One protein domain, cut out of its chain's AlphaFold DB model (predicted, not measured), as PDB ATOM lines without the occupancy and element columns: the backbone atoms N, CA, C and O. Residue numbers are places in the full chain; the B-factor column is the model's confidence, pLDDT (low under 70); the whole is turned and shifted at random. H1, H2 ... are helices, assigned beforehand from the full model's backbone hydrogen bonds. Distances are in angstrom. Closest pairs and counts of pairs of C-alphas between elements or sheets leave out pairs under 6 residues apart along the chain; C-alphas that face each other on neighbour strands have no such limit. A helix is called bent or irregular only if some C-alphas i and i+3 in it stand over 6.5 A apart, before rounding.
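Overview. This is residues 2 to 76 of the 77 residues of an uncharacterized protein of Polycyclovorans sp (UniProt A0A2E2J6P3). A long bent helix, H3, begins beside two short helices, H1 and H2, in a small head. From this head residues 46 to 76 stick out as an arm. The printed part has 75 residues, 67 of them in three named helices in the order H1, H2, H3, with no named strand; its class is all helix, and it is extended, with a radius of gyration of the C-alphas of 22.0 A and spans of 73 by 21 by 16 A.

Along the chain. H3, residues 31 to 75, is one helix by its hydrogen bonds but bent: C-alphas 61 and 64 are 6.8 A apart. Arm H3a, residues 31 to 61, 45.0 A long, begins at C-alpha 31 (197.869, 170.329, 172.978). Arm H3b, residues 64 to 75, 15.2 A, ends at C-alpha 75 (177.409, 120.149, 208.889). H1 is residues 3 to 15, 19.1 A; H2, residues 20 to 28, 13.6 A, is irregular, C-alphas 22 and 25 being 7.5 A apart.

Arrangement. H3a is close to but not clearly touching H1, closest C-alphas Leu 12 and Thr 38, 7.1 A. H1 and H2 touch, closest C-alphas Ala 13 and Pro 20, 5.4 A, at a steep tilt of 52 degrees, opposite ways. Every O i to N i+4 pair is within hydrogen-bond range in H1 and H3a, 6 of 8 in H3b, 1 of 5 in H2, where 4 of 6 O i to N i+3 pairs are.

Size, cuts and confidence. The farthest C-alphas, Ala 2 and Gly 76, are 73.5 A apart. The printed part has no cut; both links are tight. pLDDT is under 70 at residues 2 to 6, 63 to 74 and 76.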
ATOM      1  N   ALA A   2     191.884 181.592 175.166       50.97
ATOM      2  CA  ALA A   2     192.240 181.234 176.555       50.97
ATOM      3  C   ALA A   2     191.200 180.352 177.292       50.97
ATOM      4  O   ALA A   2     191.555 179.575 178.170       50.97
ATOM      5  N   GLN A   3     189.918 180.433 176.920       55.91
ATOM      6  CA  GLN A   3     188.832 179.755 177.649       55.91
ATOM      7  C   GLN A   3     188.804 178.228 177.445       55.91
ATOM      8  O   GLN A   3     188.405 177.502 178.348       55.91
ATOM      9  N   THR A   4     189.267 177.731 176.296       58.84
ATOM     10  CA  THR A   4     189.334 176.292 175.977       58.84
ATOM     11  C   THR A   4     190.438 175.556 176.738       58.84
ATOM     12  O   THR A   4     190.300 174.375 177.043       58.84
ATOM     13  N   HIS A   5     191.520 176.253 177.084       59.69
ATOM     14  CA  HIS A   5     192.636 175.676 177.836       59.69
ATOM     15  C   HIS A   5     192.254 175.407 179.294       59.69
ATOM     16  O   HIS A   5     192.539 174.340 179.837       59.69
ATOM     17  N   SER A   6     191.525 176.346 179.898       64.62
ATOM     18  CA  SER A   6     191.061 176.236 181.281       64.62
ATOM     19  C   SER A   6     190.049 175.095 181.475       64.62
ATOM     20  O   SER A   6     190.095 174.384 182.480       64.62
ATOM     21  N   THR A   7     189.170 174.853 180.495       71.44
ATOM     22  CA  THR A   7     188.188 173.759 180.563       71.44
ATOM     23  C   THR A   7     188.822 172.379 180.386       71.44
ATOM     24  O   THR A   7     188.439 171.447 181.095       71.44
ATOM     25  N   ALA A   8     189.816 172.241 179.502       71.56
ATOM     26  CA  ALA A   8     190.545 170.986 179.308       71.56
ATOM     27  C   ALA A   8     191.327 170.573 180.569       71.56
ATOM     28  O   ALA A   8     191.242 169.423 181.005       71.56
ATOM     29  N   LEU A   9     192.013 171.525 181.212       74.88
ATOM     30  CA  LEU A   9     192.737 171.284 182.460       74.88
ATOM     31  C   LEU A   9     191.796 170.875 183.602       74.88
ATOM     32  O   LEU A   9     192.075 169.929 184.334       74.88
ATOM     33  N   ALA A  10     190.656 171.559 183.739       77.88
ATOM     34  CA  ALA A  10     189.663 171.244 184.762       77.88
ATOM     35  C   ALA A  10     189.077 169.830 184.593       77.88
ATOM     36  O   ALA A  10     188.828 169.138 185.584       77.88
ATOM     37  N   SER A  11     188.884 169.386 183.347       78.94
ATOM     38  CA  SER A  11     188.464 168.015 183.040       78.94
ATOM     39  C   SER A  11     189.521 166.993 183.464       78.94
ATOM     40  O   SER A  11     189.194 166.009 184.130       78.94
ATOM     41  N   LEU A  12     190.791 167.254 183.154       78.06
ATOM     42  CA  LEU A  12     191.896 166.362 183.503       78.06
ATOM     43  C   LEU A  12     192.122 166.288 185.024       78.06
ATOM     44  O   LEU A  12     192.297 165.206 185.581       78.06
ATOM     45  N   ALA A  13     192.036 167.430 185.716       83.94
ATOM     46  CA  ALA A  13     192.087 167.508 187.177       83.94
ATOM     47  C   ALA A  13     191.026 166.598 187.816       83.94
ATOM     48  O   ALA A  13     191.307 165.843 188.750       83.94
ATOM     49  N   ARG A  14     189.810 166.622 187.255       82.50
ATOM     50  CA  ARG A  14     188.697 165.778 187.692       82.50
ATOM     51  C   ARG A  14     188.963 164.295 187.427       82.50
ATOM     52  O   ARG A  14     188.722 163.496 188.325       82.50
ATOM     53  N   GLN A  15     189.481 163.929 186.252       80.62
ATOM     54  CA  GLN A  15     189.838 162.537 185.925       80.62
ATOM     55  C   GLN A  15     190.927 161.973 186.849       80.62
ATOM     56  O   GLN A  15     190.893 160.794 187.190       80.62
ATOM     57  N   LEU A  16     191.867 162.814 187.283       79.88
ATOM     58  CA  LEU A  16     192.939 162.444 188.211       79.88
ATOM     59  C   LEU A  16     192.515 162.490 189.688       79.88
ATOM     60  O   LEU A  16     193.284 162.078 190.554       79.88
ATOM     61  N   GLY A  17     191.325 163.018 189.997       82.25
ATOM     62  CA  GLY A  17     190.872 163.235 191.373       82.25
ATOM     63  C   GLY A  17     191.748 164.227 192.150       82.25
ATOM     64  O   GLY A  17     191.841 164.141 193.375       82.25
ATOM     65  N   ARG A  18     192.429 165.147 191.454       82.19
ATOM     66  CA  ARG A  18     193.351 166.130 192.043       82.19
ATOM     67  C   ARG A  18     192.792 167.545 191.905       82.19
ATOM     68  O   ARG A  18     192.099 167.842 190.932       82.19
ATOM     69  N   PRO A  19     193.068 168.446 192.863       80.25
ATOM     70  CA  PRO A  19     192.640 169.829 192.738       80.25
ATOM     71  C   PRO A  19     193.361 170.501 191.552       80.25
ATOM     72  O   PRO A  19     194.528 170.200 191.304       80.25
ATOM     73  N   PRO A  20     192.719 171.455 190.849       76.94
ATOM     74  CA  PRO A  20     193.287 172.096 189.656       76.94
ATOM     75  C   PRO A  20     194.675 172.714 189.873       76.94
ATOM     76  O   PRO A  20     195.515 172.688 188.982       76.94
ATOM     77  N   ARG A  21     194.944 173.215 191.085       79.75
ATOM     78  CA  ARG A  21     196.248 173.779 191.468       79.75
ATOM     79  C   ARG A  21     197.394 172.764 191.378       79.75
ATOM     80  O   ARG A  21     198.505 173.140 191.032       79.75
ATOM     81  N   ASP A  22     197.113 171.492 191.663       80.81
ATOM     82  CA  ASP A  22     198.122 170.429 191.673       80.81
ATOM     83  C   ASP A  22     198.452 169.979 190.247       80.81
ATOM     84  O   ASP A  22     199.466 169.331 190.040       80.81
ATOM     85  N   VAL A  23     197.614 170.328 189.266       79.88
ATOM     86  CA  VAL A  23     197.806 170.005 187.847       79.88
ATOM     87  C   VAL A  23     198.068 171.245 186.991       79.88
ATOM     88  O   VAL A  23     198.193 171.124 185.779       79.88
ATOM     89  N   ALA A  24     198.209 172.426 187.600       80.12
ATOM     90  CA  ALA A  24     198.450 173.689 186.897       80.12
ATOM     91  C   ALA A  24     199.726 173.660 186.037       80.12
ATOM     92  O   ALA A  24     199.793 174.306 184.997       80.12
ATOM     93  N   PHE A  25     200.717 172.844 186.407       80.25
ATOM     94  CA  PHE A  25     201.930 172.643 185.606       80.25
ATOM     95  C   PHE A  25     201.652 172.028 184.218       80.25
ATOM     96  O   PHE A  25     202.459 172.187 183.307       80.25
ATOM     97  N   LEU A  26     200.503 171.365 184.031       79.06
ATOM     98  CA  LEU A  26     200.072 170.801 182.749       79.06
ATOM     99  C   LEU A  26     199.529 171.868 181.782       79.06
ATOM    100  O   LEU A  26     199.328 171.580 180.603       79.06
ATOM    101  N   GLU A  27     199.315 173.109 182.236       79.00
ATOM    102  CA  GLU A  27     198.998 174.225 181.335       79.00
ATOM    103  C   GLU A  27     200.159 174.529 180.379       79.00
ATOM    104  O   GLU A  27     199.916 174.934 179.242       79.00
ATOM    105  N   ALA A  28     201.399 174.265 180.808       80.81
ATOM    106  CA  ALA A  28     202.610 174.463 180.014       80.81
ATOM    107  C   ALA A  28     202.824 173.394 178.926       80.81
ATOM    108  O   ALA A  28     203.695 173.561 178.074       80.81
ATOM    109  N   LEU A  29     202.058 172.298 178.952       77.88
ATOM    110  CA  LEU A  29     202.106 171.276 177.909       77.88
ATOM    111  C   LEU A  29     201.439 171.781 176.630       77.88
ATOM    112  O   LEU A  29     200.452 172.520 176.672       77.88
ATOM    113  N   ASP A  30     201.958 171.333 175.492       83.56
ATOM    114  CA  ASP A  30     201.292 171.532 174.213       83.56
ATOM    115  C   ASP A  30     200.001 170.691 174.120       83.56
ATOM    116  O   ASP A  30     199.735 169.779 174.914       83.56
ATOM    117  N   ASP A  31     199.148 171.023 173.150       80.44
ATOM    118  CA  ASP A  31     197.869 170.329 172.978       80.44
ATOM    119  C   ASP A  31     198.041 168.843 172.638       80.44
ATOM    120  O   ASP A  31     197.234 168.017 173.067       80.44
ATOM    121  N   ALA A  32     199.107 168.489 171.917       83.75
ATOM    122  CA  ALA A  32     199.396 167.112 171.532       83.75
ATOM    123  C   ALA A  32     199.767 166.244 172.747       83.75
ATOM    124  O   ALA A  32     199.220 165.151 172.917       83.75
ATOM    125  N   ALA A  33     200.637 166.739 173.628       83.81
ATOM    126  CA  ALA A  33     201.031 166.068 174.860       83.81
ATOM    127  C   ALA A  33     199.863 165.976 175.843       83.81
ATOM    128  O   ALA A  33     199.702 164.942 176.488       83.81
ATOM    129  N   ARG A  34     198.993 166.995 175.915       80.56
ATOM    130  CA  ARG A  34     197.753 166.911 176.707       80.56
ATOM    131  C   ARG A  34     196.830 165.801 176.210       80.56
ATOM    132  O   ARG A  34     196.355 165.006 177.012       80.56
ATOM    133  N   GLN A  35     196.604 165.711 174.900       83.94
ATOM    134  CA  GLN A  35     195.782 164.642 174.317       83.94
ATOM    135  C   GLN A  35     196.399 163.254 174.509       83.94
ATOM    136  O   GLN A  35     195.674 162.279 174.703       83.94
ATOM    137  N   GLN A  36     197.727 163.142 174.436       87.62
ATOM    138  CA  GLN A  36     198.421 161.891 174.728       87.62
ATOM    139  C   GLN A  36     198.248 161.500 176.198       87.62
ATOM    140  O   GLN A  36     197.824 160.384 176.475       87.62
ATOM    141  N   LEU A  37     198.455 162.439 177.122       86.06
ATOM    142  CA  LEU A  37     198.283 162.214 178.553       86.06
ATOM    143  C   LEU A  37     196.858 161.764 178.900       86.06
ATOM    144  O   LEU A  37     196.691 160.821 179.668       86.06
ATOM    145  N   THR A  38     195.830 162.387 178.315       85.50
ATOM    146  CA  THR A  38     194.440 161.948 178.508       85.50
ATOM    147  C   THR A  38     194.246 160.501 178.058       85.50
ATOM    148  O   THR A  38     193.691 159.701 178.810       85.50
ATOM    149  N   ARG A  39     194.748 160.140 176.869       87.75
ATOM    150  CA  ARG A  39     194.656 158.766 176.350       87.75
ATOM    151  C   ARG A  39     195.395 157.765 177.235       87.75
ATOM    152  O   ARG A  39     194.873 156.684 177.490       87.75
ATOM    153  N   ASP A  40     196.570 158.130 177.736       88.94
ATOM    154  CA  ASP A  40     197.368 157.272 178.613       88.94
ATOM    155  C   ASP A  40     196.668 157.050 179.964       88.94
ATOM    156  O   ASP A  40     196.643 155.927 180.472       88.94
ATOM    157  N   ILE A  41     196.040 158.092 180.525       87.56
ATOM    158  CA  ILE A  41     195.246 157.995 181.758       87.56
ATOM    159  C   ILE A  41     194.035 157.082 181.548       87.56
ATOM    160  O   ILE A  41     193.798 156.188 182.361       87.56
ATOM    161  N   GLU A  42     193.282 157.271 180.464       87.50
ATOM    162  CA  GLU A  42     192.125 156.428 180.135       87.50
ATOM    163  C   GLU A  42     192.539 154.967 179.933       87.50
ATOM    164  O   GLU A  42     191.898 154.049 180.457       87.50
ATOM    165  N   HIS A  43     193.658 154.740 179.245       88.88
ATOM    166  CA  HIS A  43     194.209 153.407 179.057       88.88
ATOM    167  C   HIS A  43     194.597 152.764 180.395       88.88
ATOM    168  O   HIS A  43     194.154 151.651 180.688       88.88
ATOM    169  N   ALA A  44     195.332 153.478 181.253       87.25
ATOM    170  CA  ALA A  44     195.714 152.997 182.579       87.25
ATOM    171  C   ALA A  44     194.493 152.683 183.462       87.25
ATOM    172  O   ALA A  44     194.473 151.657 184.145       87.25
ATOM    173  N   GLN A  45     193.447 153.514 183.416       87.12
ATOM    174  CA  GLN A  45     192.197 153.271 184.142       87.12
ATOM    175  C   GLN A  45     191.481 152.014 183.638       87.12
ATOM    176  O   GLN A  45     191.006 151.219 184.449       87.12
ATOM    177  N   SER A  46     191.434 151.798 182.319       88.44
ATOM    178  CA  SER A  46     190.832 150.591 181.745       88.44
ATOM    179  C   SER A  46     191.582 149.319 182.154       88.44
ATOM    180  O   SER A  46     190.954 148.359 182.605       88.44
ATOM    181  N   LEU A  47     192.920 149.342 182.099       90.56
ATOM    182  CA  LEU A  47     193.771 148.233 182.525       90.56
ATOM    183  C   LEU A  47     193.606 147.946 184.018       90.56
ATOM    184  O   LEU A  47     193.494 146.789 184.419       90.56
ATOM    185  N   HIS A  48     193.539 148.991 184.844       84.75
ATOM    186  CA  HIS A  48     193.316 148.843 186.276       84.75
ATOM    187  C   HIS A  48     191.937 148.246 186.582       84.75
ATOM    188  O   HIS A  48     191.832 147.316 187.381       84.75
ATOM    189  N   ALA A  49     190.884 148.724 185.913       85.62
ATOM    190  CA  ALA A  49     189.537 148.181 186.062       85.62
ATOM    191  C   ALA A  49     189.461 146.711 185.628       85.62
ATOM    192  O   ALA A  49     188.773 145.922 186.274       85.62
ATOM    193  N   GLN A  50     190.167 146.334 184.561       88.62
ATOM    194  CA  GLN A  50     190.242 144.948 184.111       88.62
ATOM    195  C   GLN A  50     190.997 144.071 185.113       88.62
ATOM    196  O   GLN A  50     190.454 143.069 185.562       88.62
ATOM    197  N   SER A  51     192.175 144.506 185.566       88.62
ATOM    198  CA  SER A  51     192.943 143.798 186.595       88.62
ATOM    199  C   SER A  51     192.147 143.605 187.890       88.62
ATOM    200  O   SER A  51     192.213 142.537 188.498       88.62
ATOM    201  N   LEU A  52     191.357 144.603 188.298       86.38
ATOM    202  CA  LEU A  52     190.484 144.491 189.464       86.38
ATOM    203  C   LEU A  52     189.382 143.446 189.251       86.38
ATOM    204  O   LEU A  52     189.114 142.664 190.161       86.38
ATOM    205  N   ARG A  53     188.761 143.403 188.065       85.06
ATOM    206  CA  ARG A  53     187.765 142.370 187.733       85.06
ATOM    207  C   ARG A  53     188.382 140.981 187.761       85.06
ATOM    208  O   ARG A  53     187.812 140.111 188.407       85.06
ATOM    209  N   ASP A  54     189.551 140.802 187.158       85.25
ATOM    210  CA  ASP A  54     190.246 139.513 187.129       85.25
ATOM    211  C   ASP A  54     190.614 139.055 188.552       85.25
ATOM    212  O   ASP A  54     190.441 137.889 188.912       85.25
ATOM    213  N   ALA A  55     191.058 139.984 189.406       83.50
ATOM    214  CA  ALA A  55     191.336 139.706 190.812       83.50
ATOM    215  C   ALA A  55     190.065 139.333 191.596       83.50
ATOM    216  O   ALA A  55     190.083 138.389 192.389       83.50
ATOM    217  N   MET A  56     188.954 140.041 191.364       80.75
ATOM    218  CA  MET A  56     187.661 139.733 191.981       80.75
ATOM    219  C   MET A  56     187.115 138.384 191.513       80.75
ATOM    220  O   MET A  56     186.663 137.597 192.338       80.75
ATOM    221  N   GLU A  57     187.184 138.084 190.219       82.25
ATOM    222  CA  GLU A  57     186.767 136.801 189.660       82.25
ATOM    223  C   GLU A  57     187.634 135.658 190.206       82.25
ATOM    224  O   GLU A  57     187.112 134.630 190.638       82.25
ATOM    225  N   GLY A  58     188.948 135.870 190.311       78.69
ATOM    226  CA  GLY A  58     189.863 134.954 190.988       78.69
ATOM    227  C   GLY A  58     189.477 134.702 192.449       78.69
ATOM    228  O   GLY A  58     189.440 133.551 192.884       78.69
ATOM    229  N   ALA A  59     189.133 135.750 193.200       76.50
ATOM    230  CA  ALA A  59     188.684 135.629 194.587       76.50
ATOM    231  C   ALA A  59     187.338 134.889 194.702       76.50
ATOM    232  O   ALA A  59     187.200 133.986 195.529       76.50
ATOM    233  N   LEU A  60     186.365 135.209 193.841       75.75
ATOM    234  CA  LEU A  60     185.062 134.538 193.788       75.75
ATOM    235  C   LEU A  60     185.205 133.050 193.445       75.75
ATOM    236  O   LEU A  60     184.586 132.206 194.090       75.75
ATOM    237  N   ASN A  61     186.085 132.706 192.505       74.81
ATOM    238  CA  ASN A  61     186.386 131.318 192.151       74.81
ATOM    239  C   ASN A  61     187.046 130.537 193.302       74.81
ATOM    240  O   ASN A  61     186.944 129.309 193.367       74.81
ATOM    241  N   GLN A  62     187.695 131.226 194.244       72.81
ATOM    242  CA  GLN A  62     188.289 130.618 195.438       72.81
ATOM    243  C   GLN A  62     187.320 130.514 196.628       72.81
ATOM    244  O   GLN A  62     187.540 129.674 197.510       72.81
ATOM    245  N   LEU A  63     186.215 131.270 196.646       66.19
ATOM    246  CA  LEU A  63     185.200 131.204 197.707       66.19
ATOM    247  C   LEU A  63     184.637 129.794 197.961       66.19
ATOM    248  O   LEU A  63     184.572 129.411 199.129       66.19
ATOM    249  N   PRO A  64     184.285 128.963 196.958       69.44
ATOM    250  CA  PRO A  64     183.779 127.619 197.234       69.44
ATOM    251  C   PRO A  64     184.800 126.720 197.951       69.44
ATOM    252  O   PRO A  64     184.413 125.831 198.710       69.44
ATOM    253  N   ARG A  65     186.109 126.937 197.748       66.38
ATOM    254  CA  ARG A  65     187.166 126.224 198.488       66.38
ATOM    255  C   ARG A  65     187.286 126.725 199.925       66.38
ATOM    256  O   ARG A  65     187.406 125.907 200.831       66.38
ATOM    257  N   LEU A  66     187.209 128.038 200.129       64.94
ATOM    258  CA  LEU A  66     187.271 128.658 201.454       64.94
ATOM    259  C   LEU A  66     186.039 128.341 202.306       64.94
ATOM    260  O   LEU A  66     186.174 128.127 203.503       64.94
ATOM    261  N   LEU A  67     184.859 128.242 201.691       66.31
ATOM    262  CA  LEU A  67     183.606 127.889 202.363       66.31
ATOM    263  C   LEU A  67     183.463 126.378 202.596       66.31
ATOM    264  O   LEU A  67     182.735 125.966 203.496       66.31
ATOM    265  N   ARG A  68     184.190 125.535 201.851       62.81
ATOM    266  CA  ARG A  68     184.146 124.070 202.006       62.81
ATOM    267  C   ARG A  68     184.603 123.589 203.382       62.81
ATOM    268  O   ARG A  68     184.012 122.650 203.908       62.81
ATOM    269  N   ILE A  69     185.644 124.201 203.949       65.31
ATOM    270  CA  ILE A  69     186.186 123.806 205.257       65.31
ATOM    271  C   ILE A  69     185.191 124.161 206.378       65.31
ATOM    272  O   ILE A  69     184.763 123.233 207.061       65.31
ATOM    273  N   PRO A  70     184.719 125.422 206.510       64.56
ATOM    274  CA  PRO A  70     183.691 125.799 207.478       64.56
ATOM    275  C   PRO A  70     182.417 124.958 207.364       64.56
ATOM    276  O   PRO A  70     181.903 124.505 208.383       64.56
ATOM    277  N   ILE A  71     181.930 124.701 206.142       63.88
ATOM    278  CA  ILE A  71     180.705 123.923 205.912       63.88
ATOM    279  C   ILE A  71     180.873 122.469 206.373       63.88
ATOM    280  O   ILE A  71     179.970 121.955 207.028       63.88
ATOM    281  N   ARG A  72     182.012 121.804 206.125       60.28
ATOM    282  CA  ARG A  72     182.240 120.450 206.677       60.28
ATOM    283  C   ARG A  72     182.272 120.446 208.200       60.28
ATOM    284  O   ARG A  72     181.667 119.570 208.805       60.28
ATOM    285  N   THR A  73     182.912 121.435 208.827       64.94
ATOM    286  CA  THR A  73     182.914 121.554 210.296       64.94
ATOM    287  C   THR A  73     181.537 121.859 210.886       64.94
ATOM    288  O   THR A  73     181.253 121.398 211.986       64.94
ATOM    289  N   LEU A  74     180.679 122.608 210.184       67.44
ATOM    290  CA  LEU A  74     179.343 122.978 210.670       67.44
ATOM    291  C   LEU A  74     178.279 121.904 210.404       67.44
ATOM    292  O   LEU A  74     177.349 121.774 211.193       67.44
ATOM    293  N   PHE A  75     178.406 121.141 209.314       71.69
ATOM    294  CA  PHE A  75     177.409 120.149 208.889       71.69
ATOM    295  C   PHE A  75     177.875 118.688 209.007       71.69
ATOM    296  O   PHE A  75     177.126 117.789 208.636       71.69
ATOM    297  N   GLY A  76     179.071 118.428 209.549       58.34
ATOM    298  CA  GLY A  76     179.485 117.095 210.009       58.34
ATOM    299  C   GLY A  76     179.593 116.007 208.931       58.34
ATOM    300  O   GLY A  76     179.250 114.861 209.212       58.34
TER     301      GLY A  76